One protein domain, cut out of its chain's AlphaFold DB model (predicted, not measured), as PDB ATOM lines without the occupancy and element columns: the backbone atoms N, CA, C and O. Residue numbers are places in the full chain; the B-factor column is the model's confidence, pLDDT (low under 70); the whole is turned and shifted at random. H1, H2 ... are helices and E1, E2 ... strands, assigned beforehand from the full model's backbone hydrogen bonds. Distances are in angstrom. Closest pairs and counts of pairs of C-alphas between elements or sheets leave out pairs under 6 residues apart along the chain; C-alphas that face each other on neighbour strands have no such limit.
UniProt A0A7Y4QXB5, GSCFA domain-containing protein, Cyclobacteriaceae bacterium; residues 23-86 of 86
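What this domain is: This is residues 23 to 86 of the 86 residues of the protein "GSCFA domain-containing protein" of Cyclobacteriaceae bacterium (UniProt A0A7Y4QXB5). Three small parts are strung out in a loose row: helix H1 with the short strand E1 folded back beside it at one end, helix H2 in the middle, and the hairpin of E2 and E3 at the other end. The tip of the hairpin, residues 78 to 83, sticks out, and so does the far end of H2, residues 63 to 68, of which 63 to 67 belong to H2. The printed part has 64 residues with two named helices and three named strands, in the order H1, E1, H2, E2, E3, and its class is mixed, helices and strands. The one sheet has the order E2 - E3 and is antiparallel. The whole is loose, with a radius of gyration of the C-alphas of 13.6 A, and spans 40 by 29 by 17 A.

How they stand to each other: Residues 23 to 24 pair in parallel with residues 45 to 46 of E1, a strand of residues 43 to 46 that pairs with no named strand. H1, residues 28 to 39, has 9 pairs of C-alphas within 8 A of E1; the closest are those of Gly 34 and Ser 46, 4.8 A apart. H2, residues 55 to 67, is apart from both H1 and E1. E2, residues 76 to 79, and E3, residues 82 to 85, form a hairpin of antiparallel strands, with 149 degrees between their directions. N 77 and O 84 are 2.9 A apart and N 84 and O 77 2.8 A, both within hydrogen-bond range. H2 and E3 are only just apart, their closest C-alphas 8.4 A from each other. E2 and E3 are also apart from H1 and E1. In H1 and H2 every O i to N i+4 pair is within hydrogen-bond range.

Where its parts are: H1 begins with C-alpha 28 at (-49.825, 17.679, 60.021) and measures 16.7 A from first to last C-alpha. E1, from Asn 43 to Ser 46, measures 9.8 A. H2, from Pro 55 to Lys 67, measures 18.3 A and ends with C-alpha 67 at (-65.096, 14.013, 80.701). E2, from Phe 76 to Ser 79, measures 10.0 A. E3, from Val 82 to His 85, measures 10.3 A and ends with C-alpha 85 at (-67.634, 21.698, 64.833).

The domain as a whole: The two C-alphas farthest apart are those of Lys 41 and Gln 80, at 41.0 A. The printed part runs from 23 to 86 without a cut. The links H1 to E1 and E2 to E3 are tight; those from E1 to H2 and from H2 to E2, 8 residues each, are short. The mean pLDDT of the printed part is 92.1, and residue 86, the chain's last, is under 70.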
ATOM      1  N   ALA A  23     -50.347  10.271  72.979       95.75
ATOM      2  CA  ALA A  23     -51.293  10.793  72.001       95.75
ATOM      3  C   ALA A  23     -50.762  12.104  71.419       95.75
ATOM      4  O   ALA A  23     -50.299  12.968  72.166       95.75
ATOM      5  N   THR A  24     -50.823  12.255  70.096       95.75
ATOM      6  CA  THR A  24     -50.458  13.504  69.418       95.75
ATOM      7  C   THR A  24     -51.706  14.210  68.900       95.75
ATOM      8  O   THR A  24     -52.634  13.578  68.397       95.75
ATOM      9  N   PHE A  25     -51.722  15.534  69.053       95.38
ATOM     10  CA  PHE A  25     -52.789  16.415  68.585       95.38
ATOM     11  C   PHE A  25     -52.151  17.640  67.944       95.38
ATOM     12  O   PHE A  25     -51.248  18.243  68.530       95.38
ATOM     13  N   GLY A  26     -52.612  18.033  66.763       94.12
ATOM     14  CA  GLY A  26     -52.127  19.248  66.132       94.12
ATOM     15  C   GLY A  26     -52.322  19.278  64.627       94.12
ATOM     16  O   GLY A  26     -53.162  18.582  64.052       94.12
ATOM     17  N   SER A  27     -51.498  20.102  63.982       93.50
ATOM     18  CA  SER A  27     -51.395  20.143  62.527       93.50
ATOM     19  C   SER A  27     -50.814  18.831  61.966       93.50
ATOM     20  O   SER A  27     -50.524  17.893  62.708       93.50
ATOM     21  N   CYS A  28     -50.543  18.787  60.660       93.69
ATOM     22  CA  CYS A  28     -49.825  17.679  60.021       93.69
ATOM     23  C   CYS A  28     -48.456  17.377  60.663       93.69
ATOM     24  O   CYS A  28     -47.936  16.272  60.543       93.69
ATOM     25  N   PHE A  29     -47.872  18.333  61.393       95.25
ATOM     26  CA  PHE A  29     -46.674  18.084  62.189       95.25
ATOM     27  C   PHE A  29     -46.913  17.025  63.278       95.25
ATOM     28  O   PHE A  29     -46.061  16.168  63.499       95.25
ATOM     29  N   ALA A  30     -48.082  17.036  63.926       96.25
ATOM     30  CA  ALA A  30     -48.429  16.055  64.951       96.25
ATOM     31  C   ALA A  30     -48.573  14.633  64.377       96.25
ATOM     32  O   ALA A  30     -48.226  13.676  65.072       96.25
ATOM     33  N   ASP A  31     -48.978  14.496  63.108       96.00
ATOM     34  CA  ASP A  31     -48.977  13.214  62.389       96.00
ATOM     35  C   ASP A  31     -47.561  12.697  62.149       96.00
ATOM     36  O   ASP A  31     -47.265  11.529  62.386       96.00
ATOM     37  N   VAL A  32     -46.655  13.573  61.703       97.69
ATOM     38  CA  VAL A  32     -45.249  13.210  61.473       97.69
ATOM     39  C   VAL A  32     -44.611  12.696  62.763       97.69
ATOM     40  O   VAL A  32     -43.966  11.647  62.755       97.69
ATOM     41  N   ILE A  33     -44.832  13.392  63.881       97.75
ATOM     42  CA  ILE A  33     -44.321  12.968  65.188       97.75
ATOM     43  C   ILE A  33     -44.985  11.667  65.653       97.75
ATOM     44  O   ILE A  33     -44.283  10.758  66.095       97.75
ATOM     45  N   GLY A  34     -46.307  11.535  65.515       97.00
ATOM     46  CA  GLY A  34     -47.025  10.317  65.896       97.00
ATOM     47  C   GLY A  34     -46.546   9.083  65.125       97.00
ATOM     48  O   GLY A  34     -46.277   8.032  65.713       97.00
ATOM     49  N   ASN A  35     -46.332   9.226  63.817       97.12
ATOM     50  CA  ASN A  35     -45.790   8.171  62.961       97.12
ATOM     51  C   ASN A  35     -44.343   7.820  63.322       97.12
ATOM     52  O   ASN A  35     -43.988   6.641  63.364       97.12
ATOM     53  N   TYR A  36     -43.511   8.820  63.627       98.00
ATOM     54  CA  TYR A  36     -42.142   8.595  64.089       98.00
ATOM     55  C   TYR A  36     -42.107   7.791  65.398       98.00
ATOM     56  O   TYR A  36     -41.347   6.828  65.509       98.00
ATOM     57  N   LEU A  37     -42.951   8.136  66.374       97.75
ATOM     58  CA  LEU A  37     -43.054   7.409  67.644       97.75
ATOM     59  C   LEU A  37     -43.545   5.969  67.435       97.75
ATOM     60  O   LEU A  37     -42.932   5.026  67.942       97.75
ATOM     61  N   THR A  38     -44.575   5.789  66.606       97.38
ATOM     62  CA  THR A  38     -45.111   4.468  66.236       97.38
ATOM     63  C   THR A  38     -44.036   3.590  65.583       97.38
ATOM     64  O   THR A  38     -43.857   2.427  65.957       97.38
ATOM     65  N   ALA A  39     -43.262   4.142  64.639       98.12
ATOM     66  CA  ALA A  39     -42.167   3.429  63.978       98.12
ATOM     67  C   ALA A  39     -41.089   2.961  64.972       98.12
ATOM     68  O   ALA A  39     -40.506   1.888  64.801       98.12
ATOM     69  N   ASN A  40     -40.892   3.721  66.052       97.44
ATOM     70  CA  ASN A  40     -39.977   3.420  67.151       97.44
ATOM     71  C   ASN A  40     -40.634   2.648  68.316       97.44
ATOM     72  O   ASN A  40     -40.080   2.608  69.410       97.44
ATOM     73  N   LYS A  41     -41.767   1.971  68.067       97.06
ATOM     74  CA  LYS A  41     -42.428   1.018  68.984       97.06
ATOM     75  C   LYS A  41     -43.088   1.624  70.226       97.06
ATOM     76  O   LYS A  41     -43.431   0.873  71.136       97.06
ATOM     77  N   PHE A  42     -43.316   2.932  70.259       97.94
ATOM     78  CA  PHE A  42     -44.194   3.516  71.271       97.94
ATOM     79  C   PHE A  42     -45.650   3.119  71.016       97.94
ATOM     80  O   PHE A  42     -46.083   2.981  69.869       97.94
ATOM     81  N   ASN A  43     -46.429   2.994  72.089       97.19
ATOM     82  CA  ASN A  43     -47.881   2.904  71.995       97.19
ATOM     83  C   ASN A  43     -48.448   4.296  71.679       97.19
ATOM     84  O   ASN A  43     -48.589   5.124  72.576       97.19
ATOM     85  N   THR A  44     -48.697   4.596  70.403       97.81
ATOM     86  CA  THR A  44     -49.055   5.952  69.962       97.81
ATOM     87  C   THR A  44     -50.439   6.026  69.321       97.81
ATOM     88  O   THR A  44     -50.767   5.249  68.430       97.81
ATOM     89  N   LEU A  45     -51.230   7.015  69.741       96.75
ATOM     90  CA  LEU A  45     -52.476   7.436  69.104       96.75
ATOM     91  C   LEU A  45     -52.229   8.749  68.346       96.75
ATOM     92  O   LEU A  45     -52.124   9.812  68.959       96.75
ATOM     93  N   SER A  46     -52.103   8.679  67.021       95.81
ATOM     94  CA  SER A  46     -51.765   9.844  66.191       95.81
ATOM     95  C   SER A  46     -53.015  10.563  65.690       95.81
ATOM     96  O   SER A  46     -53.807   9.938  64.990       95.81
ATOM     97  N   ASN A  47     -53.174  11.850  66.037       94.50
ATOM     98  CA  ASN A  47     -54.247  12.751  65.579       94.50
ATOM     99  C   ASN A  47     -55.605  12.039  65.378       94.50
ATOM    100  O   ASN A  47     -56.121  11.972  64.259       94.50
ATOM    101  N   PRO A  48     -56.230  11.513  66.446       91.62
ATOM    102  CA  PRO A  48     -57.436  10.685  66.326       91.62
ATOM    103  C   PRO A  48     -58.655  11.415  65.734       91.62
ATOM    104  O   PRO A  48     -59.631  10.776  65.356       91.62
ATOM    105  N   PHE A  49     -58.594  12.743  65.630       89.25
ATOM    106  CA  PHE A  49     -59.626  13.602  65.046       89.25
ATOM    107  C   PHE A  49     -59.162  14.288  63.750       89.25
ATOM    108  O   PHE A  49     -59.782  15.245  63.291       89.25
ATOM    109  N   GLY A  50     -58.050  13.826  63.174       90.75
ATOM    110  CA  GLY A  50     -57.389  14.471  62.047       90.75
ATOM    111  C   GLY A  50     -56.619  15.734  62.437       90.75
ATOM    112  O   GLY A  50     -56.347  16.003  63.608       90.75
ATOM    113  N   THR A  51     -56.227  16.503  61.423       91.62
ATOM    114  CA  THR A  51     -55.467  17.747  61.577       91.62
ATOM    115  C   THR A  51     -56.321  18.830  62.241       91.62
ATOM    116  O   THR A  51     -57.247  19.358  61.629       91.62
ATOM    117  N   VAL A  52     -55.958  19.231  63.462       90.38
ATOM    118  CA  VAL A  52     -56.604  20.325  64.203       90.38
ATOM    119  C   VAL A  52     -55.524  21.260  64.735       90.38
ATOM    120  O   VAL A  52     -54.675  20.841  65.508       90.38
ATOM    121  N   TYR A  53     -55.524  22.532  64.332       86.88
ATOM    122  CA  TYR A  53     -54.483  23.493  64.739       86.88
ATOM    123  C   TYR A  53     -55.016  24.692  65.530       86.88
ATOM    124  O   TYR A  53     -54.221  25.480  66.039       86.88
ATOM    125  N   ASN A  54     -56.338  24.841  65.652       89.56
ATOM    126  CA  ASN A  54     -56.937  25.874  66.489       89.56
ATOM    127  C   ASN A  54     -56.815  25.481  67.975       89.56
ATOM    128  O   ASN A  54     -57.460  24.510  68.382       89.56
ATOM    129  N   PRO A  55     -56.065  26.223  68.813       90.19
ATOM    130  CA  PRO A  55     -55.857  25.852  70.214       90.19
ATOM    131  C   PRO A  55     -57.153  25.751  71.025       90.19
ATOM    132  O   PRO A  55     -57.258  24.895  71.901       90.19
ATOM    133  N   VAL A  56     -58.157  26.583  70.718       91.44
ATOM    134  CA  VAL A  56     -59.463  26.551  71.402       91.44
ATOM    135  C   VAL A  56     -60.219  25.261  71.078       91.44
ATOM    136  O   VAL A  56     -60.722  24.607  71.990       91.44
ATOM    137  N   SER A  57     -60.234  24.845  69.806       89.19
ATOM    138  CA  SER A  57     -60.831  23.566  69.398       89.19
ATOM    139  C   SER A  57     -60.124  22.386  70.067       89.19
ATOM    140  O   SER A  57     -60.790  21.538  70.652       89.19
ATOM    141  N   ILE A  58     -58.783  22.369  70.068       92.06
ATOM    142  CA  ILE A  58     -57.997  21.316  70.734       92.06
ATOM    143  C   ILE A  58     -58.337  21.257  72.229       92.06
ATOM    144  O   ILE A  58     -58.564  20.176  72.767       92.06
ATOM    145  N   HIS A  59     -58.419  22.406  72.903       93.25
ATOM    146  CA  HIS A  59     -58.782  22.469  74.317       93.25
ATOM    147  C   HIS A  59     -60.169  21.868  74.591       93.25
ATOM    148  O   HIS A  59     -60.293  21.024  75.479       93.25
ATOM    149  N   ARG A  60     -61.193  22.255  73.816       90.19
ATOM    150  CA  ARG A  60     -62.556  21.713  73.954       90.19
ATOM    151  C   ARG A  60     -62.572  20.200  73.729       90.19
ATOM    152  O   ARG A  60     -63.159  19.473  74.522       90.19
ATOM    153  N   MET A  61     -61.863  19.712  72.712       90.69
ATOM    154  CA  MET A  61     -61.737  18.276  72.438       90.69
ATOM    155  C   MET A  61     -61.084  17.518  73.592       90.69
ATOM    156  O   MET A  61     -61.612  16.499  74.028       90.69
ATOM    157  N   LEU A  62     -59.980  18.033  74.138       93.06
ATOM    158  CA  LEU A  62     -59.331  17.430  75.303       93.06
ATOM    159  C   LEU A  62     -60.265  17.403  76.519       93.06
ATOM    160  O   LEU A  62     -60.304  16.399  77.227       93.06
ATOM    161  N   GLN A  63     -61.053  18.459  76.745       94.31
ATOM    162  CA  GLN A  63     -62.061  18.458  77.808       94.31
ATOM    163  C   GLN A  63     -63.130  17.380  77.595       94.31
ATOM    164  O   GLN A  63     -63.426  16.651  78.540       94.31
ATOM    165  N   MET A  64     -63.658  17.241  76.376       91.81
ATOM    166  CA  MET A  64     -64.642  16.204  76.044       91.81
ATOM    167  C   MET A  64     -64.074  14.798  76.280       91.81
ATOM    168  O   MET A  64     -64.719  13.979  76.929       91.81
ATOM    169  N   ILE A  65     -62.826  14.539  75.868       93.06
ATOM    170  CA  ILE A  65     -62.140  13.254  76.099       93.06
ATOM    171  C   ILE A  65     -62.024  12.953  77.597       93.06
ATOM    172  O   ILE A  65     -62.378  11.860  78.038       93.06
ATOM    173  N   VAL A  66     -61.545  13.919  78.389       94.69
ATOM    174  CA  VAL A  66     -61.354  13.748  79.839       94.69
ATOM    175  C   VAL A  66     -62.684  13.482  80.545       94.69
ATOM    176  O   VAL A  66     -62.746  12.639  81.440       94.69
ATOM    177  N   LYS A  67     -63.752  14.169  80.130       96.19
ATOM    178  CA  LYS A  67     -65.096  14.013  80.701       96.19
ATOM    179  C   LYS A  67     -65.882  12.835  80.122       96.19
ATOM    180  O   LYS A  67     -66.918  12.485  80.675       96.19
ATOM    181  N   LYS A  68     -65.374  12.197  79.062       94.69
ATOM    182  CA  LYS A  68     -66.067  11.161  78.278       94.69
ATOM    183  C   LYS A  68     -67.397  11.657  77.703       94.69
ATOM    184  O   LYS A  68     -68.383  10.925  77.675       94.69
ATOM    185  N   GLU A  69     -67.407  12.908  77.265       92.94
ATOM    186  CA  GLU A  69     -68.543  13.547  76.609       92.94
ATOM    187  C   GLU A  69     -68.422  13.378  75.094       92.94
ATOM    188  O   GLU A  69     -67.323  13.407  74.533       92.94
ATOM    189  N   MET A  70     -69.564  13.199  74.437       87.81
ATOM    190  CA  MET A  70     -69.657  13.261  72.982       87.81
ATOM    191  C   MET A  70     -70.047  14.685  72.571       87.81
ATOM    192  O   MET A  70     -70.769  15.341  73.326       87.81
ATOM    193  N   PRO A  71     -69.584  15.163  71.406       85.19
ATOM    194  CA  PRO A  71     -70.062  16.423  70.856       85.19
ATOM    195  C   PRO A  71     -71.571  16.355  70.598       85.19
ATOM    196  O   PRO A  71     -72.083  15.301  70.208       85.19
ATOM    197  N   ASP A  72     -72.271  17.463  70.832       85.75
ATOM    198  CA  ASP A  72     -73.704  17.558  70.563       85.75
ATOM    199  C   ASP A  72     -73.922  17.735  69.051       85.75
ATOM    200  O   ASP A  72     -73.122  18.372  68.365       85.75
ATOM    201  N   GLU A  73     -75.006  17.182  68.511       85.25
ATOM    202  CA  GLU A  73     -75.353  17.339  67.095       85.25
ATOM    203  C   GLU A  73     -75.524  18.816  66.715       85.25
ATOM    204  O   GLU A  73     -75.203  19.204  65.594       85.25
ATOM    205  N   ILE A  74     -75.961  19.658  67.661       87.31
ATOM    206  CA  ILE A  74     -76.121  21.103  67.444       87.31
ATOM    207  C   ILE A  74     -74.793  21.849  67.240       87.31
ATOM    208  O   ILE A  74     -74.790  22.935  66.660       87.31
ATOM    209  N   ASP A  75     -73.670  21.281  67.688       85.12
ATOM    210  CA  ASP A  75     -72.340  21.872  67.501       85.12
ATOM    211  C   ASP A  75     -71.828  21.678  66.059       85.12
ATOM    212  O   ASP A  75     -70.865  22.334  65.644       85.12
ATOM    213  N   PHE A  76     -72.462  20.793  65.276       87.62
ATOM    214  CA  PHE A  76     -72.104  20.538  63.885       87.62
ATOM    215  C   PHE A  76     -72.849  21.474  62.934       87.62
ATOM    216  O   PHE A  76     -74.075  21.475  62.838       87.62
ATOM    217  N   VAL A  77     -72.084  22.244  62.165       88.81
ATOM    218  CA  VAL A  77     -72.611  23.191  61.181       88.81
ATOM    219  C   VAL A  77     -72.094  22.819  59.801       88.81
ATOM    220  O   VAL A  77     -70.886  22.759  59.583       88.81
ATOM    221  N   GLU A  78     -72.999  22.610  58.851       92.00
ATOM    222  CA  GLU A  78     -72.641  22.459  57.443       92.00
ATOM    223  C   GLU A  78     -72.596  23.829  56.752       92.00
ATOM    224  O   GLU A  78     -73.522  24.634  56.860       92.00
ATOM    225  N   SER A  79     -71.535  24.095  55.994       90.75
ATOM    226  CA  SER A  79     -71.455  25.236  55.084       90.75
ATOM    227  C   SER A  79     -70.737  24.832  53.802       90.75
ATOM    228  O   SER A  79     -69.598  24.371  53.834       90.75
ATOM    229  N   GLN A  80     -71.412  25.000  52.663       92.81
ATOM    230  CA  GLN A  80     -70.888  24.677  51.326       92.81
ATOM    231  C   GLN A  80     -70.394  23.221  51.185       92.81
ATOM    232  O   GLN A  80     -69.386  22.966  50.530       92.81
ATOM    233  N   GLY A  81     -71.086  22.261  51.811       91.44
ATOM    234  CA  GLY A  81     -70.692  20.846  51.798       91.44
ATOM    235  C   GLY A  81     -69.532  20.501  52.738       91.44
ATOM    236  O   GLY A  81     -69.029  19.379  52.696       91.44
ATOM    237  N   VAL A  82     -69.090  21.445  53.576       86.50
ATOM    238  CA  VAL A  82     -68.057  21.241  54.597       86.50
ATOM    239  C   VAL A  82     -68.695  21.285  55.979       86.50
ATOM    240  O   VAL A  82     -69.448  22.207  56.288       86.50
ATOM    241  N   TRP A  83     -68.367  20.306  56.818       85.81
ATOM    242  CA  TRP A  83     -68.816  20.243  58.206       85.81
ATOM    243  C   TRP A  83     -67.803  20.896  59.145       85.81
ATOM    244  O   TRP A  83     -66.607  20.608  59.094       85.81
ATOM    245  N   PHE A  84     -68.307  21.751  60.024       83.00
ATOM    246  CA  PHE A  84     -67.567  22.421  61.085       83.00
ATOM    247  C   PHE A  84     -68.113  21.980  62.437       83.00
ATOM    248  O   PHE A  84     -69.298  21.691  62.556       83.00
ATOM    249  N   HIS A  85     -67.253  21.964  63.451       81.00
ATOM    250  CA  HIS A  85     -67.634  21.698  64.833       81.00
ATOM    251  C   HIS A  85     -67.222  22.900  65.690       81.00
ATOM    252  O   HIS A  85     -66.021  23.182  65.804       81.00
ATOM    253  N   TYR A  86     -68.205  23.616  66.244       67.62
ATOM    254  CA  TYR A  86     -68.007  24.853  67.008       67.62
ATOM    255  C   TYR A  86     -68.078  24.618  68.505       67.62
ATOM    256  O   TYR A  86     -69.106  24.108  68.988       67.62
TER     257      TYR A  86